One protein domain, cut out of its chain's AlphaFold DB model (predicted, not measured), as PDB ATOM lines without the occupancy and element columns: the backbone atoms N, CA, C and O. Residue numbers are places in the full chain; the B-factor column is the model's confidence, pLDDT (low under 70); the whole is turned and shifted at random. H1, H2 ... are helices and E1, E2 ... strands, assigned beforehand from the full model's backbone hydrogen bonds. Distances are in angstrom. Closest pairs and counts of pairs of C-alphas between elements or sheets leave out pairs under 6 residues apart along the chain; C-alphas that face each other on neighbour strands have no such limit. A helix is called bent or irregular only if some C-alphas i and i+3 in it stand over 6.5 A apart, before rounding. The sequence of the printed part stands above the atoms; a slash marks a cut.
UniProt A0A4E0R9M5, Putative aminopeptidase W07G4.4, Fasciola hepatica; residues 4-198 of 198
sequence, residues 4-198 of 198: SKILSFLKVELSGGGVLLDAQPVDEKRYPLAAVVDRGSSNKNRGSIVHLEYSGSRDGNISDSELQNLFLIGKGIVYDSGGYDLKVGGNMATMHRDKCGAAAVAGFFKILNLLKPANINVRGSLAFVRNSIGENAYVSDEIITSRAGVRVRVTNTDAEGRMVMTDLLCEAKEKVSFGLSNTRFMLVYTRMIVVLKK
ATOM      1  N   SER A   4     -43.341  18.559  -1.223       92.00
ATOM      2  CA  SER A   4     -42.055  17.862  -1.052       92.00
ATOM      3  C   SER A   4     -42.191  16.380  -0.681       92.00
ATOM      4  O   SER A   4     -41.487  15.543  -1.239       92.00
ATOM      5  N   LYS A   5     -43.136  16.020   0.200       94.06
ATOM      6  CA  LYS A   5     -43.406  14.612   0.546       94.06
ATOM      7  C   LYS A   5     -43.985  13.828  -0.632       94.06
ATOM      8  O   LYS A   5     -43.657  12.657  -0.779       94.06
ATOM      9  N   ILE A   6     -44.814  14.466  -1.464       95.12
ATOM     10  CA  ILE A   6     -45.321  13.849  -2.699       95.12
ATOM     11  C   ILE A   6     -44.153  13.572  -3.648       95.12
ATOM     12  O   ILE A   6     -44.066  12.474  -4.182       95.12
ATOM     13  N   LEU A   7     -43.225  14.518  -3.815       94.75
ATOM     14  CA  LEU A   7     -42.053  14.320  -4.671       94.75
ATOM     15  C   LEU A   7     -41.177  13.161  -4.191       94.75
ATOM     16  O   LEU A   7     -40.789  12.324  -5.001       94.75
ATOM     17  N   SER A   8     -40.895  13.081  -2.887       95.12
ATOM     18  CA  SER A   8     -40.144  11.953  -2.322       95.12
ATOM     19  C   SER A   8     -40.849  10.623  -2.579       95.12
ATOM     20  O   SER A   8     -40.203   9.662  -2.986       95.12
ATOM     21  N   PHE A   9     -42.172  10.579  -2.404       95.44
ATOM     22  CA  PHE A   9     -42.975   9.395  -2.702       95.44
ATOM     23  C   PHE A   9     -42.889   9.000  -4.185       95.44
ATOM     24  O   PHE A   9     -42.585   7.854  -4.491       95.44
ATOM     25  N   LEU A  10     -43.076   9.946  -5.111       96.06
ATOM     26  CA  LEU A  10     -43.008   9.672  -6.550       96.06
ATOM     27  C   LEU A  10     -41.626   9.184  -6.992       96.06
ATOM     28  O   LEU A  10     -41.544   8.269  -7.806       96.06
ATOM     29  N   LYS A  11     -40.550   9.759  -6.444       95.44
ATOM     30  CA  LYS A  11     -39.177   9.326  -6.740       95.44
ATOM     31  C   LYS A  11     -38.939   7.874  -6.342       95.44
ATOM     32  O   LYS A  11     -38.305   7.152  -7.096       95.44
ATOM     33  N   VAL A  12     -39.457   7.446  -5.190       94.94
ATOM     34  CA  VAL A  12     -39.371   6.046  -4.755       94.94
ATOM     35  C   VAL A  12     -40.221   5.160  -5.665       94.94
ATOM     36  O   VAL A  12     -39.716   4.192  -6.227       94.94
ATOM     37  N   GLU A  13     -41.485   5.519  -5.878       94.44
ATOM     38  CA  GLU A  13     -42.433   4.678  -6.611       94.44
ATOM     39  C   GLU A  13     -42.111   4.506  -8.098       94.44
ATOM     40  O   GLU A  13     -42.406   3.455  -8.674       94.44
ATOM     41  N   LEU A  14     -41.528   5.522  -8.730       94.69
ATOM     42  CA  LEU A  14     -41.183   5.501 -10.152       94.69
ATOM     43  C   LEU A  14     -39.706   5.161 -10.400       94.69
ATOM     44  O   LEU A  14     -39.279   5.127 -11.550       94.69
ATOM     45  N   SER A  15     -38.932   4.868  -9.348       90.00
ATOM     46  CA  SER A  15     -37.542   4.425  -9.489       90.00
ATOM     47  C   SER A  15     -37.422   3.070 -10.201       90.00
ATOM     48  O   SER A  15     -38.359   2.270 -10.238       90.00
ATOM     49  N   GLY A  16     -36.242   2.804 -10.775       80.19
ATOM     50  CA  GLY A  16     -35.853   1.465 -11.232       80.19
ATOM     51  C   GLY A  16     -36.524   0.960 -12.514       80.19
ATOM     52  O   GLY A  16     -36.435  -0.232 -12.804       80.19
ATOM     53  N   GLY A  17     -37.178   1.822 -13.296       80.69
ATOM     54  CA  GLY A  17     -37.774   1.418 -14.571       80.69
ATOM     55  C   GLY A  17     -37.629   2.448 -15.692       80.69
ATOM     56  O   GLY A  17     -36.663   3.199 -15.728       80.69
ATOM     57  N   GLY A  18     -38.550   2.420 -16.659       86.88
ATOM     58  CA  GLY A  18     -38.479   3.201 -17.903       86.88
ATOM     59  C   GLY A  18     -39.048   4.620 -17.812       86.88
ATOM     60  O   GLY A  18     -39.216   5.263 -18.845       86.88
ATOM     61  N   VAL A  19     -39.404   5.083 -16.610       96.25
ATOM     62  CA  VAL A  19     -39.963   6.421 -16.387       96.25
ATOM     63  C   VAL A  19     -38.886   7.364 -15.863       96.25
ATOM     64  O   VAL A  19     -38.315   7.143 -14.798       96.25
ATOM     65  N   LEU A  20     -38.654   8.455 -16.588       96.25
ATOM     66  CA  LEU A  20     -37.848   9.579 -16.128       96.25
ATOM     67  C   LEU A  20     -38.736  10.555 -15.355       96.25
ATOM     68  O   LEU A  20     -39.851  10.857 -15.780       96.25
ATOM     69  N   LEU A  21     -38.239  11.051 -14.222       97.19
ATOM     70  CA  LEU A  21     -38.905  12.060 -13.401       97.19
ATOM     71  C   LEU A  21     -37.977  13.259 -13.237       97.19
ATOM     72  O   LEU A  21     -36.918  13.140 -12.622       97.19
ATOM     73  N   ASP A  22     -38.419  14.415 -13.724       96.69
ATOM     74  CA  ASP A  22     -37.817  15.715 -13.432       96.69
ATOM     75  C   ASP A  22     -38.783  16.534 -12.573       96.69
ATOM     76  O   ASP A  22     -39.985  16.571 -12.830       96.69
ATOM     77  N   ALA A  23     -38.278  17.166 -11.519       96.44
ATOM     78  CA  ALA A  23     -39.095  17.942 -10.598       96.44
ATOM     79  C   ALA A  23     -38.368  19.222 -10.210       96.44
ATOM     80  O   ALA A  23     -37.251  19.177  -9.694       96.44
ATOM     81  N   GLN A  24     -39.037  20.352 -10.405       95.44
ATOM     82  CA  GLN A  24     -38.485  21.679 -10.162       95.44
ATOM     83  C   GLN A  24     -39.464  22.494  -9.310       95.44
ATOM     84  O   GLN A  24     -40.681  22.305  -9.425       95.44
ATOM     85  N   PRO A  25     -38.978  23.405  -8.449       96.25
ATOM     86  CA  PRO A  25     -39.842  24.395  -7.819       96.25
ATOM     87  C   PRO A  25     -40.653  25.160  -8.870       96.25
ATOM     88  O   PRO A  25     -40.224  25.300 -10.016       96.25
ATOM     89  N   VAL A  26     -41.825  25.663  -8.486       96.75
ATOM     90  CA  VAL A  26     -42.600  26.531  -9.382       96.75
ATOM     91  C   VAL A  26     -41.797  27.801  -9.663       96.75
ATOM     92  O   VAL A  26     -41.511  28.574  -8.749       96.75
ATOM     93  N   ASP A  27     -41.447  27.992 -10.930       96.38
ATOM     94  CA  ASP A  27     -40.736  29.163 -11.434       96.38
ATOM     95  C   ASP A  27     -41.724  30.144 -12.074       96.38
ATOM     96  O   ASP A  27     -42.476  29.778 -12.976       96.38
ATOM     97  N   GLU A  28     -41.716  31.391 -11.610       96.62
ATOM     98  CA  GLU A  28     -42.654  32.434 -12.046       96.62
ATOM     99  C   GLU A  28     -42.483  32.812 -13.518       96.62
ATOM    100  O   GLU A  28     -43.465  33.100 -14.198       96.62
ATOM    101  N   LYS A  29     -41.256  32.761 -14.046       96.56
ATOM    102  CA  LYS A  29     -40.999  33.108 -15.449       96.56
ATOM    103  C   LYS A  29     -41.526  32.031 -16.393       96.56
ATOM    104  O   LYS A  29     -42.028  32.348 -17.467       96.56
ATOM    105  N   ARG A  30     -41.406  30.757 -16.011       96.88
ATOM    106  CA  ARG A  30     -41.865  29.613 -16.813       96.88
ATOM    107  C   ARG A  30     -43.347  29.299 -16.625       96.88
ATOM    108  O   ARG A  30     -43.971  28.838 -17.584       96.88
ATOM    109  N   TYR A  31     -43.878  29.512 -15.421       98.12
ATOM    110  CA  TYR A  31     -45.232  29.128 -15.010       98.12
ATOM    111  C   TYR A  31     -45.913  30.234 -14.181       98.12
ATOM    112  O   TYR A  31     -46.221  30.017 -13.003       98.12
ATOM    113  N   PRO A  32     -46.148  31.427 -14.753       98.25
ATOM    114  CA  PRO A  32     -46.669  32.583 -14.020       98.25
ATOM    115  C   PRO A  32     -48.024  32.331 -13.335       98.25
ATOM    116  O   PRO A  32     -48.226  32.738 -12.191       98.25
ATOM    117  N   LEU A  33     -48.947  31.609 -13.976       98.31
ATOM    118  CA  LEU A  33     -50.248  31.265 -13.396       98.31
ATOM    119  C   LEU A  33     -50.132  30.195 -12.306       98.31
ATOM    120  O   LEU A  33     -50.897  30.213 -11.346       98.31
ATOM    121  N   ALA A  34     -49.192  29.256 -12.415       97.62
ATOM    122  CA  ALA A  34     -48.945  28.318 -11.318       97.62
ATOM    123  C   ALA A  34     -48.264  29.014 -10.129       97.62
ATOM    124  O   ALA A  34     -48.586  28.724  -8.975       97.62
ATOM    125  N   ALA A  35     -47.351  29.948 -10.409       97.81
ATOM    126  CA  ALA A  35     -46.631  30.718  -9.404       97.81
ATOM    127  C   ALA A  35     -47.570  31.617  -8.604       97.81
ATOM    128  O   ALA A  35     -47.460  31.654  -7.380       97.81
ATOM    129  N   VAL A  36     -48.539  32.267  -9.262       97.81
ATOM    130  CA  VAL A  36     -49.517  33.116  -8.571       97.81
ATOM    131  C   VAL A  36     -50.385  32.311  -7.594       97.81
ATOM    132  O   VAL A  36     -50.629  32.756  -6.475       97.81
ATOM    133  N   VAL A  37     -50.768  31.083  -7.966       97.94
ATOM    134  CA  VAL A  37     -51.527  30.176  -7.090       97.94
ATOM    135  C   VAL A  37     -50.683  29.707  -5.902       97.94
ATOM    136  O   VAL A  37     -51.186  29.628  -4.783       97.94
ATOM    137  N   ASP A  38     -49.394  29.426  -6.113       96.88
ATOM    138  CA  ASP A  38     -48.472  29.005  -5.048       96.88
ATOM    139  C   ASP A  38     -48.026  30.163  -4.133       96.88
ATOM    140  O   ASP A  38     -47.528  29.915  -3.036       96.88
ATOM    141  N   ARG A  39     -48.220  31.423  -4.551       95.12
ATOM    142  CA  ARG A  39     -47.674  32.639  -3.915       95.12
ATOM    143  C   ARG A  39     -48.059  32.795  -2.440       95.12
ATOM    144  O   ARG A  39     -47.252  33.263  -1.641       95.12
ATOM    145  N   GLY A  40     -49.255  32.342  -2.055       93.75
ATOM    146  CA  GLY A  40     -49.732  32.356  -0.664       93.75
ATOM    147  C   GLY A  40     -49.162  31.240   0.226       93.75
ATOM    148  O   GLY A  40     -49.414  31.209   1.432       93.75
ATOM    149  N   SER A  41     -48.413  30.290  -0.334       92.81
ATOM    150  CA  SER A  41     -47.904  29.131   0.398       92.81
ATOM    151  C   SER A  41     -46.594  29.429   1.127       92.81
ATOM    152  O   SER A  41     -45.640  29.966   0.573       92.81
ATOM    153  N   SER A  42     -46.508  29.001   2.390       89.81
ATOM    154  CA  SER A  42     -45.265  29.077   3.178       89.81
ATOM    155  C   SER A  42     -44.124  28.259   2.565       89.81
ATOM    156  O   SER A  42     -44.362  27.283   1.855       89.81
ATOM    157  N   ASN A  43     -42.877  28.565   2.944       86.81
ATOM    158  CA  ASN A  43     -41.671  27.878   2.452       86.81
ATOM    159  C   ASN A  43     -41.747  26.339   2.532       86.81
ATOM    160  O   ASN A  43     -41.397  25.642   1.585       86.81
ATOM    161  N   LYS A  44     -42.297  25.787   3.622       88.12
ATOM    162  CA  LYS A  44     -42.484  24.329   3.798       88.12
ATOM    163  C   LYS A  44     -43.481  23.686   2.818       88.12
ATOM    164  O   LYS A  44     -43.574  22.463   2.734       88.12
ATOM    165  N   ASN A  45     -44.289  24.507   2.161       92.50
ATOM    166  CA  ASN A  45     -45.406  24.133   1.307       92.50
ATOM    167  C   ASN A  45     -45.219  24.582  -0.143       92.50
ATOM    168  O   ASN A  45     -46.172  24.445  -0.905       92.50
ATOM    169  N   ARG A  46     -44.041  25.106  -0.506       93.75
ATOM    170  CA  ARG A  46     -43.775  25.568  -1.868       93.75
ATOM    171  C   ARG A  46     -44.047  24.467  -2.871       93.75
ATOM    172  O   ARG A  46     -43.688  23.303  -2.657       93.75
ATOM    173  N   GLY A  47     -44.722  24.862  -3.937       96.12
ATOM    174  CA  GLY A  47     -45.150  23.968  -4.980       96.12
ATOM    175  C   GLY A  47     -43.999  23.486  -5.850       96.12
ATOM    176  O   GLY A  47     -42.873  23.990  -5.811       96.12
ATOM    177  N   SER A  48     -44.290  22.492  -6.676       97.31
ATOM    178  CA  SER A  48     -43.348  21.984  -7.669       97.31
ATOM    179  C   SER A  48     -44.067  21.577  -8.945       97.31
ATOM    180  O   SER A  48     -45.177  21.039  -8.896       97.31
ATOM    181  N   ILE A  49     -43.408  21.801 -10.076       98.06
ATOM    182  CA  ILE A  49     -43.793  21.224 -11.360       98.06
ATOM    183  C   ILE A  49     -42.994  19.939 -11.551       98.06
ATOM    184  O   ILE A  49     -41.790  19.903 -11.301       98.06
ATOM    185  N   VAL A  50     -43.680  18.873 -11.947       98.25
ATOM    186  CA  VAL A  50     -43.100  17.551 -12.177       98.25
ATOM    187  C   VAL A  50     -43.380  17.135 -13.604       98.25
ATOM    188  O   VAL A  50     -44.539  17.084 -14.023       98.25
ATOM    189  N   HIS A  51     -42.324  16.788 -14.321       98.12
ATOM    190  CA  HIS A  51     -42.399  16.155 -15.621       98.12
ATOM    191  C   HIS A  51     -42.087  14.671 -15.477       98.12
ATOM    192  O   HIS A  51     -41.111  14.284 -14.836       98.12
ATOM    193  N   LEU A  52     -42.949  13.848 -16.059       98.00
ATOM    194  CA  LEU A  52     -42.764  12.409 -16.162       98.00
ATOM    195  C   LEU A  52     -42.624  12.057 -17.635       98.00
ATOM    196  O   LEU A  52     -43.436  12.500 -18.444       98.00
ATOM    197  N   GLU A  53     -41.635  11.255 -17.993       96.88
ATOM    198  CA  GLU A  53     -41.441  10.828 -19.375       96.88
ATOM    199  C   GLU A  53     -41.279   9.320 -19.446       96.88
ATOM    200  O   GLU A  53     -40.493   8.726 -18.717       96.88
ATOM    201  N   TYR A  54     -42.045   8.706 -20.337       96.44
ATOM    202  CA  TYR A  54     -41.955   7.301 -20.681       96.44
ATOM    203  C   TYR A  54     -41.801   7.193 -22.192       96.44
ATOM    204  O   TYR A  54     -42.622   7.731 -22.939       96.44
ATOM    205  N   SER A  55     -40.761   6.488 -22.625       93.50
ATOM    206  CA  SER A  55     -40.540   6.156 -24.031       93.50
ATOM    207  C   SER A  55     -40.574   4.642 -24.176       93.50
ATOM    208  O   SER A  55     -39.659   3.953 -23.721       93.50
ATOM    209  N   GLY A  56     -41.656   4.126 -24.754       91.25
ATOM    210  CA  GLY A  56     -41.795   2.706 -25.045       91.25
ATOM    211  C   GLY A  56     -40.797   2.254 -26.106       91.25
ATOM    212  O   GLY A  56     -40.379   3.035 -26.966       91.25
ATOM    213  N   SER A  57     -40.418   0.978 -26.063       88.81
ATOM    214  CA  SER A  57     -39.646   0.370 -27.146       88.81
ATOM    215  C   SER A  57     -40.409   0.484 -28.465       88.81
ATOM    216  O   SER A  57     -41.640   0.451 -28.479       88.81
ATOM    217  N   ARG A  58     -39.685   0.615 -29.576       83.94
ATOM    218  CA  ARG A  58     -40.281   0.600 -30.913       83.94
ATOM    219  C   ARG A  58     -40.196  -0.801 -31.493       83.94
ATOM    220  O   ARG A  58     -39.099  -1.350 -31.588       83.94
ATOM    221  N   ASP A  59     -41.329  -1.337 -31.921       80.31
ATOM    222  CA  ASP A  59     -41.334  -2.513 -32.780       80.31
ATOM    223  C   ASP A  59     -40.885  -2.103 -34.186       80.31
ATOM    224  O   ASP A  59     -41.304  -1.069 -34.709       80.31
ATOM    225  N   GLY A  60     -40.040  -2.920 -34.820       72.69
ATOM    226  CA  GLY A  60     -39.413  -2.599 -36.111       72.69
ATOM    227  C   GLY A  60     -40.380  -2.397 -37.288       72.69
ATOM    228  O   GLY A  60     -39.950  -1.957 -38.348       72.69
ATOM    229  N   ASN A  61     -41.671  -2.687 -37.102       77.38
ATOM    230  CA  ASN A  61     -42.714  -2.579 -38.124       77.38
ATOM    231  C   ASN A  61     -43.583  -1.315 -37.995       77.38
ATOM    232  O   ASN A  61     -44.509  -1.153 -38.784       77.38
ATOM    233  N   ILE A  62     -43.332  -0.445 -37.011       79.69
ATOM    234  CA  ILE A  62     -44.152   0.747 -36.758       79.69
ATOM    235  C   ILE A  62     -43.480   2.003 -37.312       79.69
ATOM    236  O   ILE A  62     -42.335   2.320 -36.986       79.69
ATOM    237  N   SER A  63     -44.226   2.747 -38.128       80.94
ATOM    238  CA  SER A  63     -43.824   4.060 -38.637       80.94
ATOM    239  C   SER A  63     -43.942   5.158 -37.570       80.94
ATOM    240  O   SER A  63     -44.710   5.053 -36.611       80.94
ATOM    241  N   ASP A  64     -43.249   6.287 -37.761       78.38
ATOM    242  CA  ASP A  64     -43.395   7.457 -36.877       78.38
ATOM    243  C   ASP A  64     -44.842   7.982 -36.823       78.38
ATOM    244  O   ASP A  64     -45.275   8.524 -35.801       78.38
ATOM    245  N   SER A  65     -45.627   7.792 -37.891       79.81
ATOM    246  CA  SER A  65     -47.052   8.149 -37.934       79.81
ATOM    247  C   SER A  65     -47.941   7.288 -37.039       79.81
ATOM    248  O   SER A  65     -49.006   7.744 -36.622       79.81
ATOM    249  N   GLU A  66     -47.516   6.068 -36.729       82.12
ATOM    250  CA  GLU A  66     -48.278   5.105 -35.933       82.12
ATOM    251  C   GLU A  66     -47.916   5.164 -34.445       82.12
ATOM    252  O   GLU A  66     -48.747   4.828 -33.595       82.12
ATOM    253  N   LEU A  67     -46.722   5.669 -34.115       86.12
ATOM    254  CA  LEU A  67     -46.276   5.867 -32.741       86.12
ATOM    255  C   LEU A  67     -47.233   6.792 -31.975       86.12
ATOM    256  O   LEU A  67     -47.422   7.957 -32.329       86.12
ATOM    257  N   GLN A  68     -47.825   6.287 -30.893       90.56
ATOM    258  CA  GLN A  68     -48.761   7.074 -30.094       90.56
ATOM    259  C   GLN A  68     -48.009   8.027 -29.168       90.56
ATOM    260  O   GLN A  68     -47.212   7.594 -28.340       90.56
ATOM    261  N   ASN A  69     -48.298   9.325 -29.266       92.25
ATOM    262  CA  ASN A  69     -47.736  10.339 -28.376       92.25
ATOM    263  C   ASN A  69     -48.837  10.890 -27.461       92.25
ATOM    264  O   ASN A  69     -49.738  11.603 -27.906       92.25
ATOM    265  N   LEU A  70     -48.773  10.574 -26.169       94.81
ATOM    266  CA  LEU A  70     -49.727  11.051 -25.170       94.81
ATOM    267  C   LEU A  70     -49.105  12.128 -24.286       94.81
ATOM    268  O   LEU A  70     -48.048  11.930 -23.692       94.81
ATOM    269  N   PHE A  71     -49.805  13.248 -24.144       96.12
ATOM    270  CA  PHE A  71     -49.475  14.312 -23.203       96.12
ATOM    271  C   PHE A  71     -50.553  14.379 -22.126       96.12
ATOM    272  O   PHE A  71     -51.715  14.661 -22.414       96.12
ATOM    273  N   LEU A  72     -50.174  14.105 -20.883       97.50
ATOM    274  CA  LEU A  72     -51.067  14.054 -19.732       97.50
ATOM    275  C   LEU A  72     -50.791  15.239 -18.815       97.50
ATOM    276  O   LEU A  72     -49.691  15.362 -18.281       97.50
ATOM    277  N   ILE A  73     -51.783  16.096 -18.597       97.88
ATOM    278  CA  ILE A  73     -51.663  17.245 -17.695       97.88
ATOM    279  C   ILE A  73     -52.508  16.983 -16.456       97.88
ATOM    280  O   ILE A  73     -53.721  16.808 -16.554       97.88
ATOM    281  N   GLY A  74     -51.870  16.931 -15.290       97.44
ATOM    282  CA  GLY A  74     -52.524  16.582 -14.032       97.44
ATOM    283  C   GLY A  74     -52.700  17.779 -13.102       97.44
ATOM    284  O   GLY A  74     -51.709  18.365 -12.658       97.44
ATOM    285  N   LYS A  75     -53.949  18.087 -12.718       97.38
ATOM    286  CA  LYS A  75     -54.238  19.033 -11.622       97.38
ATOM    287  C   LYS A  75     -53.749  18.440 -10.298       97.38
ATOM    288  O   LYS A  75     -54.304  17.448  -9.819       97.38
ATOM    289  N   GLY A  76     -52.730  19.050  -9.699       96.94
ATOM    290  CA  GLY A  76     -52.119  18.595  -8.450       96.94
ATOM    291  C   GLY A  76     -52.298  19.569  -7.288       96.94
ATOM    292  O   GLY A  76     -51.358  19.758  -6.525       96.94
ATOM    293  N   ILE A  77     -53.479  20.172  -7.108       97.38
ATOM    294  CA  ILE A  77     -53.706  21.062  -5.961       97.38
ATOM    295  C   ILE A  77     -53.675  20.243  -4.668       97.38
ATOM    296  O   ILE A  77     -54.598  19.515  -4.313       97.38
ATOM    297  N   VAL A  78     -52.550  20.320  -3.967       96.44
ATOM    298  CA  VAL A  78     -52.228  19.475  -2.818       96.44
ATOM    299  C   VAL A  78     -53.197  19.720  -1.664       96.44
ATOM    300  O   VAL A  78     -53.550  18.790  -0.930       96.44
ATOM    301  N   TYR A  79     -53.612  20.973  -1.518       95.94
ATOM    302  CA  TYR A  79     -54.699  21.390  -0.656       95.94
ATOM    303  C   TYR A  79     -55.255  22.716  -1.166       95.94
ATOM    304  O   TYR A  79     -54.471  23.612  -1.495       95.94
ATOM    305  N   ASP A  80     -56.577  22.825  -1.179       96.81
ATOM    306  CA  ASP A  80     -57.300  23.986  -1.679       96.81
ATOM    307  C   ASP A  80     -58.122  24.638  -0.561       96.81
ATOM    308  O   ASP A  80     -59.100  24.066  -0.072       96.81
ATOM    309  N   SER A  81     -57.686  25.820  -0.119       96.69
ATOM    310  CA  SER A  81     -58.462  26.656   0.806       96.69
ATOM    311  C   SER A  81     -59.449  27.576   0.085       96.69
ATOM    312  O   SER A  81     -60.349  28.107   0.730       96.69
ATOM    313  N   GLY A  82     -59.283  27.747  -1.228       96.50
ATOM    314  CA  GLY A  82     -59.919  28.773  -2.048       96.50
ATOM    315  C   GLY A  82     -59.140  30.079  -2.171       96.50
ATOM    316  O   GLY A  82     -59.455  30.884  -3.036       96.50
ATOM    317  N   GLY A  83     -58.076  30.289  -1.385       96.81
ATOM    318  CA  GLY A  83     -57.334  31.553  -1.397       96.81
ATOM    319  C   GLY A  83     -58.123  32.659  -0.691       96.81
ATOM    320  O   GLY A  83     -58.680  32.415   0.379       96.81
ATOM    321  N   TYR A  84     -58.160  33.866  -1.264       96.81
ATOM    322  CA  TYR A  84     -58.972  34.968  -0.728       96.81
ATOM    323  C   TYR A  84     -60.480  34.751  -0.936       96.81
ATOM    324  O   TYR A  84     -61.273  35.133  -0.076       96.81
ATOM    325  N   ASP A  85     -60.875  34.050  -1.997       96.62
ATOM    326  CA  ASP A  85     -62.213  33.482  -2.184       96.62
ATOM    327  C   ASP A  85     -62.375  32.201  -1.340       96.62
ATOM    328  O   ASP A  85     -62.522  31.082  -1.836       96.62
ATOM    329  N   LEU A  86     -62.275  32.368  -0.019       97.12
ATOM    330  CA  LEU A  86     -62.164  31.287   0.955       97.12
ATOM    331  C   LEU A  86     -63.377  30.343   0.926       97.12
ATOM    332  O   LEU A  86     -64.532  30.763   1.023       97.12
ATOM    333  N   LYS A  87     -63.118  29.032   0.924       96.06
ATOM    334  CA  LYS A  87     -64.169  28.022   1.099       96.06
ATOM    335  C   LYS A  87     -64.744  28.086   2.514       96.06
ATOM    336  O   LYS A  87     -64.078  27.727   3.486       96.06
ATOM    337  N   VAL A  88     -66.015  28.458   2.624       96.25
ATOM    338  CA  VAL A  88     -66.765  28.530   3.892       96.25
ATOM    339  C   VAL A  88     -67.803  27.409   4.014       96.25
ATOM    340  O   VAL A  88     -68.018  26.636   3.079       96.25
ATOM    341  N   GLY A  89     -68.437  27.284   5.186       94.56
ATOM    342  CA  GLY A  89     -69.555  26.351   5.397       94.56
ATOM    343  C   GLY A  89     -69.171  24.868   5.340       94.56
ATOM    344  O   GLY A  89     -69.982  24.040   4.946       94.56
ATOM    345  N   GLY A  90     -67.923  24.524   5.672       93.00
ATOM    346  CA  GLY A  90     -67.433  23.139   5.647       93.00
ATOM    347  C   GLY A  90     -66.962  22.640   4.274       93.00
ATOM    348  O   GLY A  90     -66.390  21.556   4.194       93.00
ATOM    349  N   ASN A  91     -67.087  23.445   3.213       92.56
ATOM    350  CA  ASN A  91     -66.681  23.068   1.850       92.56
ATOM    351  C   ASN A  91     -65.165  22.864   1.670       92.56
ATOM    352  O   ASN A  91     -64.724  22.294   0.674       92.56
ATOM    353  N   MET A  92     -64.355  23.302   2.638       94.75
ATOM    354  CA  MET A  92     -62.913  23.042   2.667       94.75
ATOM    355  C   MET A  92     -62.581  21.596   3.067       94.75
ATOM    356  O   MET A  92     -61.515  21.067   2.728       94.75
ATOM    357  N   ALA A  93     -63.489  20.921   3.780       94.06
ATOM    358  CA  ALA A  93     -63.300  19.524   4.126       94.06
ATOM    359  C   ALA A  93     -63.089  18.706   2.847       94.06
ATOM    360  O   ALA A  93     -63.721  18.923   1.817       94.06
ATOM    361  N   THR A  94     -62.179  17.735   2.912       93.81
ATOM    362  CA  THR A  94     -61.828  16.850   1.791       93.81
ATOM    363  C   THR A  94     -61.060  17.483   0.621       93.81
ATOM    364  O   THR A  94     -60.663  16.749  -0.282       93.81
ATOM    365  N   MET A  95     -60.728  18.777   0.661       95.25
ATOM    366  CA  MET A  95     -59.949  19.445  -0.399       95.25
ATOM    367  C   MET A  95     -58.491  18.980  -0.510       95.25
ATOM    368  O   MET A  95     -57.798  19.294  -1.471       95.25
ATOM    369  N   HIS A  96     -58.031  18.105   0.390       93.31
ATOM    370  CA  HIS A  96     -56.816  17.323   0.150       93.31
ATOM    371  C   HIS A  96     -56.931  16.431  -1.099       93.31
ATOM    372  O   HIS A  96     -55.909  15.968  -1.603       93.31
ATOM    373  N   ARG A  97     -58.148  16.122  -1.567       94.12
ATOM    374  CA  ARG A  97     -58.405  15.323  -2.771       94.12
ATOM    375  C   ARG A  97     -58.175  16.104  -4.056       94.12
ATOM    376  O   ARG A  97     -58.089  15.476  -5.098       94.12
ATOM    377  N   ASP A  98     -57.989  17.420  -4.006       95.12
ATOM    378  CA  ASP A  98     -57.909  18.264  -5.203       95.12
ATOM    379  C   ASP A  98     -56.620  18.079  -6.050       95.12
ATOM    380  O   ASP A  98     -56.437  18.660  -7.121       95.12
ATOM    381  N   LYS A  99     -55.761  17.154  -5.609       96.00
ATOM    382  CA  LYS A  99     -54.595  16.620  -6.324       96.00
ATOM    383  C   LYS A  99     -54.855  15.311  -7.071       96.00
ATOM    384  O   LYS A  99     -53.924  14.765  -7.662       96.00
ATOM    385  N   CYS A 100     -56.065  14.748  -7.000       95.19
ATOM    386  CA  CYS A 100     -56.349  13.425  -7.566       95.19
ATOM    387  C   CYS A 100     -56.142  13.368  -9.084       95.19
ATOM    388  O   CYS A 100     -55.814  12.302  -9.590       95.19
ATOM    389  N   GLY A 101     -56.251  14.497  -9.795       96.06
ATOM    390  CA  GLY A 101     -55.914  14.557 -11.217       96.06
ATOM    391  C   GLY A 101     -54.446  14.213 -11.477       96.06
ATOM    392  O   GLY A 101     -54.138  13.298 -12.236       96.06
ATOM    393  N   ALA A 102     -53.533  14.873 -10.764       97.00
ATOM    394  CA  ALA A 102     -52.111  14.553 -10.813       97.00
ATOM    395  C   ALA A 102     -51.789  13.164 -10.248       97.00
ATOM    396  O   ALA A 102     -50.927  12.476 -10.789       97.00
ATOM    397  N   ALA A 103     -52.491  12.725  -9.198       96.56
ATOM    398  CA  ALA A 103     -52.305  11.384  -8.643       96.56
ATOM    399  C   ALA A 103     -52.700  10.283  -9.644       96.56
ATOM    400  O   ALA A 103     -51.996   9.284  -9.750       96.56
ATOM    401  N   ALA A 104     -53.777  10.480 -10.410       97.38
ATOM    402  CA  ALA A 104     -54.199   9.554 -11.456       97.38
ATOM    403  C   ALA A 104     -53.160   9.464 -12.582       97.38
ATOM    404  O   ALA A 104     -52.811   8.363 -13.002       97.38
ATOM    405  N   VAL A 105     -52.601  10.601 -13.017       98.00
ATOM    406  CA  VAL A 105     -51.509  10.599 -14.003       98.00
ATOM    407  C   VAL A 105     -50.271   9.895 -13.441       98.00
ATOM    408  O   VAL A 105     -49.716   9.029 -14.107       98.00
ATOM    409  N   ALA A 106     -49.861  10.179 -12.203       97.75
ATOM    410  CA  ALA A 106     -48.738   9.482 -11.574       97.75
ATOM    411  C   ALA A 106     -48.971   7.961 -11.461       97.75
ATOM    412  O   ALA A 106     -48.064   7.175 -11.735       97.75
ATOM    413  N   GLY A 107     -50.192   7.537 -11.119       97.38
ATOM    414  CA  GLY A 107     -50.587   6.127 -11.104       97.38
ATOM    415  C   GLY A 107     -50.522   5.480 -12.489       97.38
ATOM    416  O   GLY A 107     -50.032   4.362 -12.622       97.38
ATOM    417  N   PHE A 108     -50.922   6.200 -13.540       97.69
ATOM    418  CA  PHE A 108     -50.750   5.741 -14.919       97.69
ATOM    419  C   PHE A 108     -49.270   5.535 -15.266       97.69
ATOM    420  O   PHE A 108     -48.900   4.494 -15.802       97.69
ATOM    421  N   PHE A 109     -48.396   6.466 -14.875       98.06
ATOM    422  CA  PHE A 109     -46.950   6.309 -15.054       98.06
ATOM    423  C   PHE A 109     -46.371   5.133 -14.266       98.06
ATOM    424  O   PHE A 109     -45.483   4.453 -14.773       98.06
ATOM    425  N   LYS A 110     -46.896   4.825 -13.073       96.94
ATOM    426  CA  LYS A 110     -46.517   3.601 -12.351       96.94
ATOM    427  C   LYS A 110     -46.841   2.352 -13.175       96.94
ATOM    428  O   LYS A 110     -46.008   1.456 -13.253       96.94
ATOM    429  N   ILE A 111     -48.006   2.306 -13.823       96.56
ATOM    430  CA  ILE A 111     -48.391   1.191 -14.703       96.56
ATOM    431  C   ILE A 111     -47.460   1.103 -15.918       96.56
ATOM    432  O   ILE A 111     -46.980   0.014 -16.219       96.56
ATOM    433  N   LEU A 112     -47.140   2.226 -16.574       96.19
ATOM    434  CA  LEU A 112     -46.161   2.247 -17.673       96.19
ATOM    435  C   LEU A 112     -44.797   1.715 -17.228       96.19
ATOM    436  O   LEU A 112     -44.169   0.938 -17.942       96.19
ATOM    437  N   ASN A 113     -44.363   2.091 -16.023       94.38
ATOM    438  CA  ASN A 113     -43.096   1.650 -15.456       94.38
ATOM    439  C   ASN A 113     -43.046   0.127 -15.237       94.38
ATOM    440  O   ASN A 113     -41.999  -0.492 -15.431       94.38
ATOM    441  N   LEU A 114     -44.178  -0.463 -14.839       94.38
ATOM    442  CA  LEU A 114     -44.321  -1.895 -14.568       94.38
ATOM    443  C   LEU A 114     -44.491  -2.723 -15.846       94.38
ATOM    444  O   LEU A 114     -43.810  -3.731 -16.011       94.38
ATOM    445  N   LEU A 115     -45.395  -2.310 -16.738       95.06
ATOM    446  CA  LEU A 115     -45.785  -3.095 -17.915       95.06
ATOM    447  C   LEU A 115     -44.893  -2.850 -19.131       95.06
ATOM    448  O   LEU A 115     -44.824  -3.704 -20.007       95.06
ATOM    449  N   LYS A 116     -44.229  -1.691 -19.186       94.31
ATOM    450  CA  LYS A 116     -43.324  -1.279 -20.265       94.31
ATOM    451  C   LYS A 116     -43.904  -1.510 -21.680       94.31
ATOM    452  O   LYS A 116     -43.260  -2.181 -22.488       94.31
ATOM    453  N   PRO A 117     -45.104  -0.987 -21.993       94.06
ATOM    454  CA  PRO A 117     -45.720  -1.190 -23.300       94.06
ATOM    455  C   PRO A 117     -44.889  -0.582 -24.441       94.06
ATOM    456  O   PRO A 117     -44.410   0.548 -24.353       94.06
ATOM    457  N   ALA A 118     -44.771  -1.313 -25.545       92.88
ATOM    458  CA  ALA A 118     -44.138  -0.820 -26.763       92.88
ATOM    459  C   ALA A 118     -45.018   0.214 -27.493       92.88
ATOM    460  O   ALA A 118     -46.222   0.327 -27.252       92.88
ATOM    461  N   ASN A 119     -44.409   0.939 -28.433       91.69
ATOM    462  CA  ASN A 119     -45.077   1.779 -29.432       91.69
ATOM    463  C   ASN A 119     -45.904   2.948 -28.868       91.69
ATOM    464  O   ASN A 119     -46.807   3.472 -29.530       91.69
ATOM    465  N   ILE A 120     -45.572   3.394 -27.656       93.00
ATOM    466  CA  ILE A 120     -46.202   4.542 -27.012       93.00
ATOM    467  C   ILE A 120     -45.171   5.403 -26.286       93.00
ATOM    468  O   ILE A 120     -44.352   4.917 -25.510       93.00
ATOM    469  N   ASN A 121     -45.261   6.709 -26.506       93.94
ATOM    470  CA  ASN A 121     -44.568   7.720 -25.726       93.94
ATOM    471  C   ASN A 121     -45.584   8.462 -24.870       93.94
ATOM    472  O   ASN A 121     -46.612   8.925 -25.369       93.94
ATOM    473  N   VAL A 122     -45.281   8.627 -23.587       96.12
ATOM    474  CA  VAL A 122     -46.151   9.346 -22.658       96.12
ATOM    475  C   VAL A 122     -45.344  10.407 -21.934       96.12
ATOM    476  O   VAL A 122     -44.323  10.118 -21.316       96.12
ATOM    477  N   ARG A 123     -45.828  11.648 -21.983       96.81
ATOM    478  CA  ARG A 123     -45.284  12.785 -21.240       96.81
ATOM    479  C   ARG A 123     -46.331  13.304 -20.266       96.81
ATOM    480  O   ARG A 123     -47.425  13.685 -20.664       96.81
ATOM    481  N   GLY A 124     -46.005  13.303 -18.984       97.81
ATOM    482  CA  GLY A 124     -46.829  13.810 -17.900       97.81
ATOM    483  C   GLY A 124     -46.311  15.165 -17.443       97.81
ATOM    484  O   GLY A 124     -45.113  15.318 -17.251       97.81
ATOM    485  N   SER A 125     -47.193  16.142 -17.254       98.19
ATOM    486  CA  SER A 125     -46.877  17.401 -16.569       98.19
ATOM    487  C   SER A 125     -47.844  17.583 -15.409       98.19
ATOM    488  O   SER A 125     -49.058  17.664 -15.598       98.19
ATOM    489  N   LEU A 126     -47.308  17.596 -14.195       98.25
ATOM    490  CA  LEU A 126     -48.061  17.661 -12.949       98.25
ATOM    491  C   LEU A 126     -47.645  18.911 -12.198       98.25
ATOM    492  O   LEU A 126     -46.459  19.204 -12.088       98.25
ATOM    493  N   ALA A 127     -48.608  19.615 -11.624       96.69
ATOM    494  CA  ALA A 127     -48.316  20.757 -10.776       96.69
ATOM    495  C   ALA A 127     -48.794  20.478  -9.359       96.69
ATOM    496  O   ALA A 127     -49.993  20.523  -9.089       96.69
ATOM    497  N   PHE A 128     -47.855  20.192  -8.461       97.56
ATOM    498  CA  PHE A 128     -48.129  20.012  -7.044       97.56
ATOM    499  C   PHE A 128     -48.008  21.344  -6.321       97.56
ATOM    500  O   PHE A 128     -46.941  21.672  -5.815       97.56
ATOM    501  N   VAL A 129     -49.097  22.104  -6.268       96.75
ATOM    502  CA  VAL A 129     -49.143  23.426  -5.622       96.75
ATOM    503  C   VAL A 129     -50.221  23.460  -4.548       96.75
ATOM    504  O   VAL A 129     -51.098  22.595  -4.513       96.75
ATOM    505  N   ARG A 130     -50.180  24.439  -3.647       95.81
ATOM    506  CA  ARG A 130     -51.273  24.679  -2.696       95.81
ATOM    507  C   ARG A 130     -51.915  26.026  -2.975       95.81
ATOM    508  O   ARG A 130     -51.200  27.012  -3.088       95.81
ATOM    509  N   ASN A 131     -53.243  26.061  -2.984       97.12
ATOM    510  CA  ASN A 131     -54.005  27.306  -2.999       97.12
ATOM    511  C   ASN A 131     -54.291  27.718  -1.558       97.12
ATOM    512  O   ASN A 131     -55.260  27.267  -0.934       97.12
ATOM    513  N   SER A 132     -53.350  28.467  -0.992       95.94
ATOM    514  CA  SER A 132     -53.366  28.887   0.409       95.94
ATOM    515  C   SER A 132     -53.738  30.363   0.506       95.94
ATOM    516  O   SER A 132     -53.186  31.179  -0.226       95.94
ATOM    517  N   ILE A 133     -54.603  30.710   1.458       95.31
ATOM    518  CA  ILE A 133     -54.728  32.091   1.933       95.31
ATOM    519  C   ILE A 133     -53.472  32.494   2.724       95.31
ATOM    520  O   ILE A 133     -52.905  31.682   3.463       95.31
ATOM    521  N   GLY A 134     -53.030  33.739   2.564       92.19
ATOM    522  CA  GLY A 134     -51.852  34.292   3.227       92.19
ATOM    523  C   GLY A 134     -51.565  35.714   2.755       92.19
ATOM    524  O   GLY A 134     -52.187  36.180   1.808       92.19
ATOM    525  N   GLU A 135     -50.600  36.378   3.389       94.44
ATOM    526  CA  GLU A 135     -50.215  37.770   3.087       94.44
ATOM    527  C   GLU A 135     -49.876  37.997   1.606       94.44
ATOM    528  O   GLU A 135     -50.236  39.014   1.031       94.44
ATOM    529  N   ASN A 136     -49.241  37.005   0.976       95.69
ATOM    530  CA  ASN A 136     -48.857  37.055  -0.432       95.69
ATOM    531  C   ASN A 136     -49.836  36.299  -1.344       95.69
ATOM    532  O   ASN A 136     -49.518  36.059  -2.508       95.69
ATOM    533  N   ALA A 137     -50.992  35.852  -0.846       96.94
ATOM    534  CA  ALA A 137     -51.967  35.186  -1.701       96.94
ATOM    535  C   ALA A 137     -52.485  36.155  -2.770       96.94
ATOM    536  O   ALA A 137     -52.476  37.374  -2.602       96.94
ATOM    537  N   TYR A 138     -52.868  35.601  -3.910       96.94
ATOM    538  CA  TYR A 138     -53.432  36.385  -4.994       96.94
ATOM    539  C   TYR A 138     -54.897  36.682  -4.756       96.94
ATOM    540  O   TYR A 138     -55.581  35.905  -4.090       96.94
ATOM    541  N   VAL A 139     -55.339  37.832  -5.252       97.25
ATOM    542  CA  VAL A 139     -56.686  38.357  -5.044       97.25
ATOM    543  C   VAL A 139     -57.446  38.442  -6.360       97.25
ATOM    544  O   VAL A 139     -56.875  38.431  -7.455       97.25
ATOM    545  N   SER A 140     -58.766  38.538  -6.243       95.62
ATOM    546  CA  SER A 140     -59.617  38.910  -7.366       95.62
ATOM    547  C   SER A 140     -59.236  40.296  -7.909       95.62
ATOM    548  O   SER A 140     -58.723  41.149  -7.192       95.62
ATOM    549  N   ASP A 141     -59.457  40.479  -9.205       96.81
ATOM    550  CA  ASP A 141     -59.068  41.615 -10.047       96.81
ATOM    551  C   ASP A 141     -57.569  41.783 -10.348       96.81
ATOM    552  O   ASP A 141     -57.212  42.635 -11.167       96.81
ATOM    553  N   GLU A 142     -56.690  40.907  -9.843       97.81
ATOM    554  CA  GLU A 142     -55.340  40.787 -10.406       97.81
ATOM    555  C   GLU A 142     -55.396  40.337 -11.879       97.81
ATOM    556  O   GLU A 142     -56.206  39.491 -12.276       97.81
ATOM    557  N   ILE A 143     -54.506  40.892 -12.706       98.06
ATOM    558  CA  ILE A 143     -54.346  40.507 -14.111       98.06
ATOM    559  C   ILE A 143     -52.976  39.861 -14.276       98.06
ATOM    560  O   ILE A 143     -51.952  40.532 -14.173       98.06
ATOM    561  N   ILE A 144     -52.967  38.564 -14.572       98.06
ATOM    562  CA  ILE A 144     -51.745  37.770 -14.694       98.06
ATOM    563  C   ILE A 144     -51.528  37.398 -16.157       98.06
ATOM    564  O   ILE A 144     -52.436  36.906 -16.828       98.06
ATOM    565  N   THR A 145     -50.325  37.621 -16.674       98.31
ATOM    566  CA  THR A 145     -49.959  37.184 -18.026       98.31
ATOM    567  C   THR A 145     -49.540  35.720 -17.974       98.31
ATOM    568  O   THR A 145     -48.602  35.371 -17.267       98.31
ATOM    569  N   SER A 146     -50.246  34.861 -18.704       98.06
ATOM    570  CA  SER A 146     -49.931  33.433 -18.805       98.06
ATOM    571  C   SER A 146     -48.677  33.168 -19.637       98.06
ATOM    572  O   SER A 146     -48.247  34.026 -20.411       98.06
ATOM    573  N   ARG A 147     -48.146  31.939 -19.570       97.12
ATOM    574  CA  ARG A 147     -47.061  31.479 -20.455       97.12
ATOM    575  C   ARG A 147     -47.381  31.685 -21.941       97.12
ATOM    576  O   ARG A 147     -46.497  32.011 -22.722       97.12
ATOM    577  N   ALA A 148     -48.655  31.563 -22.319       95.81
ATOM    578  CA  ALA A 148     -49.120  31.780 -23.688       95.81
ATOM    579  C   ALA A 148     -49.152  33.267 -24.111       95.81
ATOM    580  O   ALA A 148     -49.626  33.579 -25.202       95.81
ATOM    581  N   GLY A 149     -48.734  34.197 -23.244       96.94
ATOM    582  CA  GLY A 149     -48.813  35.643 -23.471       96.94
ATOM    583  C   GLY A 149     -50.221  36.229 -23.311       96.94
ATOM    584  O   GLY A 149     -50.425  37.424 -23.515       96.94
ATOM    585  N   VAL A 150     -51.211  35.413 -22.928       97.62
ATOM    586  CA  VAL A 150     -52.602  35.848 -22.742       97.62
ATOM    587  C   VAL A 150     -52.792  36.367 -21.320       97.62
ATOM    588  O   VAL A 150     -52.436  35.680 -20.362       97.62
ATOM    589  N   ARG A 151     -53.380  37.559 -21.183       97.88
ATOM    590  CA  ARG A 151     -53.730  38.162 -19.888       97.88
ATOM    591  C   ARG A 151     -54.998  37.533 -19.315       97.88
ATOM    592  O   ARG A 151     -56.029  37.501 -19.981       97.88
ATOM    593  N   VAL A 152     -54.926  37.088 -18.067       97.75
ATOM    594  CA  VAL A 152     -56.019  36.461 -17.323       97.75
ATOM    595  C   VAL A 152     -56.409  37.377 -16.173       97.75
ATOM    596  O   VAL A 152     -55.609  37.595 -15.267       97.75
ATOM    597  N   ARG A 153     -57.639  37.903 -16.199       97.81
ATOM    598  CA  ARG A 153     -58.220  38.575 -15.032       97.81
ATOM    599  C   ARG A 153     -58.726  37.518 -14.060       97.81
ATOM    600  O   ARG A 153     -59.579  36.707 -14.424       97.81
ATOM    601  N   VAL A 154     -58.222  37.548 -12.836       97.88
ATOM    602  CA  VAL A 154     -58.702  36.697 -11.752       97.88
ATOM    603  C   VAL A 154     -60.031  37.256 -11.267       97.88
ATOM    604  O   VAL A 154     -60.114  38.410 -10.880       97.88
ATOM    605  N   THR A 155     -61.090  36.458 -11.312       97.44
ATOM    606  CA  THR A 155     -62.403  36.850 -10.765       97.44
ATOM    607  C   THR A 155     -62.805  36.023  -9.554       97.44
ATOM    608  O   THR A 155     -63.839  36.294  -8.957       97.44
ATOM    609  N   ASN A 156     -62.069  34.940  -9.298       97.25
ATOM    610  CA  ASN A 156     -62.278  34.032  -8.185       97.25
ATOM    611  C   ASN A 156     -61.003  33.187  -7.996       97.25
ATOM    612  O   ASN A 156     -60.591  32.478  -8.920       97.25
ATOM    613  N   THR A 157     -60.382  33.254  -6.821       97.56
ATOM    614  CA  THR A 157     -59.146  32.533  -6.481       97.56
ATOM    615  C   THR A 157     -59.377  31.046  -6.170       97.56
ATOM    616  O   THR A 157     -58.418  30.277  -6.125       97.56
ATOM    617  N   ASP A 158     -60.637  30.618  -6.033       96.56
ATOM    618  CA  ASP A 158     -61.103  29.218  -5.961       96.56
ATOM    619  C   ASP A 158     -61.268  28.572  -7.354       96.56
ATOM    620  O   ASP A 158     -61.769  27.456  -7.522       96.56
ATOM    621  N   ALA A 159     -60.890  29.308  -8.403       95.88
ATOM    622  CA  ALA A 159     -60.724  28.798  -9.757       95.88
ATOM    623  C   ALA A 159     -59.237  28.549 -10.083       95.88
ATOM    624  O   ALA A 159     -58.805  28.692 -11.225       95.88
ATOM    625  N   GLU A 160     -58.440  28.138  -9.102       96.75
ATOM    626  CA  GLU A 160     -56.990  27.950  -9.180       96.75
ATOM    627  C   GLU A 160     -56.576  26.817 -10.132       96.75
ATOM    628  O   GLU A 160     -55.569  26.906 -10.834       96.75
ATOM    629  N   GLY A 161     -57.359  25.735 -10.205       95.19
ATOM    630  CA  GLY A 161     -56.955  24.531 -10.928       95.19
ATOM    631  C   GLY A 161     -56.718  24.775 -12.415       95.19
ATOM    632  O   GLY A 161     -55.785  24.218 -12.994       95.19
ATOM    633  N   ARG A 162     -57.536  25.635 -13.036       94.94
ATOM    634  CA  ARG A 162     -57.354  26.017 -14.446       94.94
ATOM    635  C   ARG A 162     -56.141  26.925 -14.638       94.94
ATOM    636  O   ARG A 162     -55.484  26.804 -15.664       94.94
ATOM    637  N   MET A 163     -55.828  27.782 -13.663       96.38
ATOM    638  CA  MET A 163     -54.664  28.672 -13.709       96.38
ATOM    639  C   MET A 163     -53.399  27.826 -13.815       96.38
ATOM    640  O   MET A 163     -52.660  27.908 -14.790       96.38
ATOM    641  N   VAL A 164     -53.251  26.897 -12.875       96.19
ATOM    642  CA  VAL A 164     -52.101  25.998 -12.797       96.19
ATOM    643  C   VAL A 164     -51.965  25.130 -14.052       96.19
ATOM    644  O   VAL A 164     -50.870  24.979 -14.580       96.19
ATOM    645  N   MET A 165     -53.060  24.563 -14.565       96.25
ATOM    646  CA  MET A 165     -52.995  23.699 -15.752       96.25
ATOM    647  C   MET A 165     -52.731  24.456 -17.058       96.25
ATOM    648  O   MET A 165     -52.244  23.845 -18.007       96.25
ATOM    649  N   THR A 166     -53.049  25.751 -17.134       96.12
ATOM    650  CA  THR A 166     -52.926  26.530 -18.378       96.12
ATOM    651  C   THR A 166     -51.472  26.637 -18.830       96.12
ATOM    652  O   THR A 166     -51.176  26.342 -19.988       96.12
ATOM    653  N   ASP A 167     -50.549  26.976 -17.927       96.12
ATOM    654  CA  ASP A 167     -49.132  27.087 -18.293       96.12
ATOM    655  C   ASP A 167     -48.522  25.724 -18.646       96.12
ATOM    656  O   ASP A 167     -47.728  25.622 -19.581       96.12
ATOM    657  N   LEU A 168     -48.938  24.660 -17.950       96.75
ATOM    658  CA  LEU A 168     -48.504  23.288 -18.235       96.75
ATOM    659  C   LEU A 168     -48.990  22.816 -19.608       96.75
ATOM    660  O   LEU A 168     -48.239  22.188 -20.352       96.75
ATOM    661  N   LEU A 169     -50.241  23.122 -19.959       95.75
ATOM    662  CA  LEU A 169     -50.790  22.812 -21.275       95.75
ATOM    663  C   LEU A 169     -50.075  23.607 -22.375       95.75
ATOM    664  O   LEU A 169     -49.802  23.055 -23.441       95.75
ATOM    665  N   CYS A 170     -49.754  24.878 -22.119       95.38
ATOM    666  CA  CYS A 170     -48.989  25.705 -23.048       95.38
ATOM    667  C   CYS A 170     -47.606  25.098 -23.311       95.38
ATOM    668  O   CYS A 170     -47.267  24.841 -24.467       95.38
ATOM    669  N   GLU A 171     -46.858  24.752 -22.257       95.00
ATOM    670  CA  GLU A 171     -45.550  24.102 -22.406       95.00
ATOM    671  C   GLU A 171     -45.664  22.760 -23.153       95.00
ATOM    672  O   GLU A 171     -44.865  22.457 -24.042       95.00
ATOM    673  N   ALA A 172     -46.683  21.952 -22.851       93.25
ATOM    674  CA  ALA A 172     -46.912  20.694 -23.556       93.25
ATOM    675  C   ALA A 172     -47.168  20.914 -25.059       93.25
ATOM    676  O   ALA A 172     -46.641  20.175 -25.889       93.25
ATOM    677  N   LYS A 173     -47.937  21.946 -25.428       92.50
ATOM    678  CA  LYS A 173     -48.192  22.313 -26.829       92.50
ATOM    679  C   LYS A 173     -46.921  22.786 -27.543       92.50
ATOM    680  O   LYS A 173     -46.698  22.414 -28.697       92.50
ATOM    681  N   GLU A 174     -46.077  23.562 -26.869       91.69
ATOM    682  CA  GLU A 174     -44.771  23.986 -27.393       91.69
ATOM    683  C   GLU A 174     -43.885  22.769 -27.703       91.69
ATOM    684  O   GLU A 174     -43.350  22.663 -28.806       91.69
ATOM    685  N   LYS A 175     -43.830  21.785 -26.792       85.75
ATOM    686  CA  LYS A 175     -43.072  20.532 -26.977       85.75
ATOM    687  C   LYS A 175     -43.570  19.686 -28.158       85.75
ATOM    688  O   LYS A 175     -42.783  18.985 -28.784       85.75
ATOM    689  N   VAL A 176     -44.860  19.757 -28.494       82.25
ATOM    690  CA  VAL A 176     -45.461  19.019 -29.626       82.25
ATOM    691  C   VAL A 176     -45.174  19.650 -30.982       82.25
ATOM    692  O   VAL A 176     -45.247  18.970 -32.006       82.25
ATOM    693  N   SER A 177     -44.839  20.938 -31.020       63.47
ATOM    694  CA  SER A 177     -44.666  21.672 -32.279       63.47
ATOM    695  C   SER A 177     -43.450  21.199 -33.103       63.47
ATOM    696  O   SER A 177     -43.299  21.607 -34.249       63.47
ATOM    697  N   PHE A 178     -42.657  20.252 -32.584       59.97
ATOM    698  CA  PHE A 178     -41.508  19.620 -33.238       59.97
ATOM    699  C   PHE A 178     -41.821  18.234 -33.841       59.97
ATOM    700  O   PHE A 178     -41.222  17.230 -33.468       59.97
ATOM    701  N   GLY A 179     -42.762  18.161 -34.788       60.50
ATOM    702  CA  GLY A 179     -42.866  17.000 -35.693       60.50
ATOM    703  C   GLY A 179     -43.439  15.698 -35.113       60.50
ATOM    704  O   GLY A 179     -43.330  14.662 -35.760       60.50
ATOM    705  N   LEU A 180     -44.079  15.718 -33.936       70.56
ATOM    706  CA  LEU A 180     -44.744  14.527 -33.386       70.56
ATOM    707  C   LEU A 180     -46.097  14.268 -34.076       70.56
ATOM    708  O   LEU A 180     -47.068  15.013 -33.888       70.56
ATOM    709  N   SER A 181     -46.181  13.187 -34.851       73.31
ATOM    710  CA  SER A 181     -47.425  12.620 -35.392       73.31
ATOM    711  C   SER A 181     -48.248  11.897 -34.313       73.31
ATOM    712  O   SER A 181     -47.743  11.565 -33.242       73.31
ATOM    713  N   ASN A 182     -49.551  11.711 -34.572       83.00
ATOM    714  CA  ASN A 182     -50.495  10.994 -33.698       83.00
ATOM    715  C   ASN A 182     -50.436  11.425 -32.215       83.00
ATOM    716  O   ASN A 182     -50.302  10.615 -31.292       83.00
ATOM    717  N   THR A 183     -50.508  12.739 -31.993       89.06
ATOM    718  CA  THR A 183     -50.419  13.334 -30.658       89.06
ATOM    719  C   THR A 183     -51.796  13.584 -30.052       89.06
ATOM    720  O   THR A 183     -52.674  14.160 -30.699       89.06
ATOM    721  N   ARG A 184     -51.976  13.212 -28.781       91.56
ATOM    722  CA  ARG A 184     -53.188  13.497 -28.000       91.56
ATOM    723  C   ARG A 184     -52.841  14.173 -26.687       91.56
ATOM    724  O   ARG A 184     -51.890  13.776 -26.017       91.56
ATOM    725  N   PHE A 185     -53.662  15.142 -26.298       92.19
ATOM    726  CA  PHE A 185     -53.576  15.773 -24.988       92.19
ATOM    727  C   PHE A 185     -54.745  15.314 -24.126       92.19
ATOM    728  O   PHE A 185     -55.892  15.282 -24.574       92.19
ATOM    729  N   MET A 186     -54.466  14.991 -22.871       94.00
ATOM    730  CA  MET A 186     -55.484  14.676 -21.882       94.00
ATOM    731  C   MET A 186     -55.251  15.518 -20.633       94.00
ATOM    732  O   MET A 186     -54.197  15.450 -20.002       94.00
ATOM    733  N   LEU A 187     -56.257  16.311 -20.279       93.81
ATOM    734  CA  LEU A 187     -56.310  17.058 -19.031       93.81
ATOM    735  C   LEU A 187     -57.040  16.199 -17.998       93.81
ATOM    736  O   LEU A 187     -58.186  15.797 -18.214       93.81
ATOM    737  N   VAL A 188     -56.385  15.932 -16.874       93.62
ATOM    738  CA  VAL A 188     -56.910  15.099 -15.793       93.62
ATOM    739  C   VAL A 188     -57.028  15.960 -14.542       93.62
ATOM    740  O   VAL A 188     -56.032  16.379 -13.948       93.62
ATOM    741  N   TYR A 189     -58.261  16.234 -14.128       88.75
ATOM    742  CA  TYR A 189     -58.553  17.017 -12.935       88.75
ATOM    743  C   TYR A 189     -59.689  16.393 -12.131       88.75
ATOM    744  O   TYR A 189     -60.389  15.487 -12.568       88.75
ATOM    745  N   THR A 190     -59.859  16.877 -10.908       78.81
ATOM    746  CA  THR A 190     -60.717  16.294  -9.868       78.81
ATOM    747  C   THR A 190     -62.215  16.350 -10.129       78.81
ATOM    748  O   THR A 190     -62.972  15.766  -9.360       78.81
ATOM    749  N   ARG A 191     -62.653  17.029 -11.193       60.59
ATOM    750  CA  ARG A 191     -64.073  17.182 -11.530       60.59
ATOM    751  C   ARG A 191     -64.470  16.576 -12.877       60.59
ATOM    752  O   ARG A 191     -65.653  16.325 -13.052       60.59
ATOM    753  N   MET A 192     -63.533  16.336 -13.803       42.53
ATOM    754  CA  MET A 192     -63.794  15.758 -15.131       42.53
ATOM    755  C   MET A 192     -62.461  15.447 -15.848       42.53
ATOM    756  O   MET A 192     -61.426  16.029 -15.527       42.53
ATOM    757  N   ILE A 193     -62.474  14.524 -16.812       58.72
ATOM    758  CA  ILE A 193     -61.355  14.278 -17.736       58.72
ATOM    759  C   ILE A 193     -61.716  14.914 -19.078       58.72
ATOM    760  O   ILE A 193     -62.815  14.694 -19.580       58.72
ATOM    761  N   VAL A 194     -60.802  15.693 -19.662       64.75
ATOM    762  CA  VAL A 194     -61.001  16.318 -20.981       64.75
ATOM    763  C   VAL A 194     -59.926  15.820 -21.936       64.75
ATOM    764  O   VAL A 194     -58.735  15.975 -21.673       64.75
ATOM    765  N   VAL A 195     -60.348  15.232 -23.056       67.69
ATOM    766  CA  VAL A 195     -59.457  14.758 -24.121       67.69
ATOM    767  C   VAL A 195     -59.497  15.755 -25.271       67.69
ATOM    768  O   VAL A 195     -60.561  16.010 -25.833       67.69
ATOM    769  N   LEU A 196     -58.338  16.301 -25.634       65.00
ATOM    770  CA  LEU A 196     -58.177  17.207 -26.767       65.00
ATOM    771  C   LEU A 196     -57.458  16.460 -27.898       65.00
ATOM    772  O   LEU A 196     -56.405  15.849 -27.689       65.00
ATOM    773  N   LYS A 197     -58.030  16.506 -29.103       51.59
ATOM    774  CA  LYS A 197     -57.365  16.048 -30.330       51.59
ATOM    775  C   LYS A 197     -56.725  17.254 -31.017       51.59
ATOM    776  O   LYS A 197     -57.346  18.315 -31.058       51.59
ATOM    777  N   LYS A 198     -55.482  17.084 -31.476       51.66
ATOM    778  CA  LYS A 198     -54.832  18.023 -32.396       51.66
ATOM    779  C   LYS A 198     -55.507  17.947 -33.762       51.66
ATOM    780  O   LYS A 198     -55.935  16.825 -34.119       51.66
TER     781      LYS A 198
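What this domain is: This is residues 4 to 198 of the 198 residues of the protein "Putative aminopeptidase W07G4.4" of Fasciola hepatica (UniProt A0A4E0R9M5). A twisted sheet of six strands runs through the middle, with helices packed over both of its faces: H1 and H3 over one, H2 and H4 over the other. A small hairpin, E5 and E6, lies beyond H2 and far from the middle, while two long loops, residues 56 to 67 and 81 to 94, lie at opposite ends of the longest axis. The printed part has 195 residues with four named helices and eight named strands, in the order H1 E1 H2 E2 E3 H3 E4 E5 E6 H4 E7 E8. The large sheet runs E1, E2, E4, E3, E7, E8 and is mixed, the hairpin is antiparallel, and the class is mixed, helices and strands. The whole is compact, with a radius of gyration of the C-alphas of 17.2 A, and its elongated outline spans 57 by 34 by 27 A.

How they stand to each other: Begin at the edge strand E1, residues 19 to 25, antiparallel to E2, residues 48 to 55; N 22 and O 51 are 2.9 A apart, within hydrogen-bond range. E2 is antiparallel to E4, residues 120 to 131, with N 50 and O 126 at 2.8 A. E4 is parallel to E3, residues 68 to 80, with N 72 and O 123 at 2.8 A. E3 is parallel to E7, residues 183 to 189, with N 73 and O 186 at 2.9 A. E7 forms a hairpin with the other edge strand, E8, residues 192 to 197, where N 187 and O 194 are 2.9 A apart. Look next at H3, residues 95 to 115, on one face at a height over the sheet of 7.6 A; its closest C-alphas to E3 are those of Lys 99 and Gly 76, 3.8 A apart. E3, H3 and E4 form a strand-helix-strand unit, two parallel neighbour strands with a helix between them in the chain, and its crossover is right-handed. H1, residues 4 to 13, is on the same face, close to H3 but not clearly touching it, with the C-alphas of Glu 13 and Lys 110 closest at 7.1 A. On the opposite face H4, residues 160 to 176, lies over E4 and E3 and runs along the strands, at 21 degrees to E3 on the local plane. These helices on both faces make three layers, together with H2, residues 32 to 38, which stands up from the sheet at 52 degrees. H2 touches H4 through residues 160 to 167 of H4 alone, the C-alphas of Ala 34 and Val 164 being closest at 4.2 A. The hairpin of E5, residues 143 to 145, and E6, residues 151 to 153, has N 144 and O 152 at 2.9 A; the closest C-alphas of H2 and E5 are those of Leu 33 and Ile 144, 6.8 A apart, while H2 and E6 are apart. In H1 and H2 every O i to N i+4 pair is within hydrogen-bond range; in H3 13 of 17 are, and in H4 11 of 13.

Where its parts are: Find C-alpha 68 at (-48.761, 7.074, -30.094); from there E3 runs 34.2 A to C-alpha 80. Of the other strands of the large sheet, E4 runs 34.0 A from first to last C-alpha, E2 22.9 A, E1 19.9 A, E7 19.8 A and E8 16.5 A. H3 starts at C-alpha 95, (-59.949, 19.445, -0.399), and covers 31.9 A; it has a kink of 44 degrees near residue 102 and is irregular, with C-alphas 98 and 101 7.3 A apart. H4 covers 25.1 A and is neither bent nor irregular, but only just: C-alphas 164 and 167 are 6.3 A apart. H1 begins at C-alpha 4, (-42.055, 17.862, -1.052), and covers 14.3 A. H2, E5 and E6 are shorter.

The domain as a whole: The two C-alphas farthest apart are those of Gly 60 and Gly 89, at 58.9 A. The printed part has no cut and ends at residue 198, the chain's last. The long links are E2 to E3, E3 to H3 and E4 to E5. The mean pLDDT of the printed part is 92.0, but residues 177 to 179 and 191 to 198 are under 70.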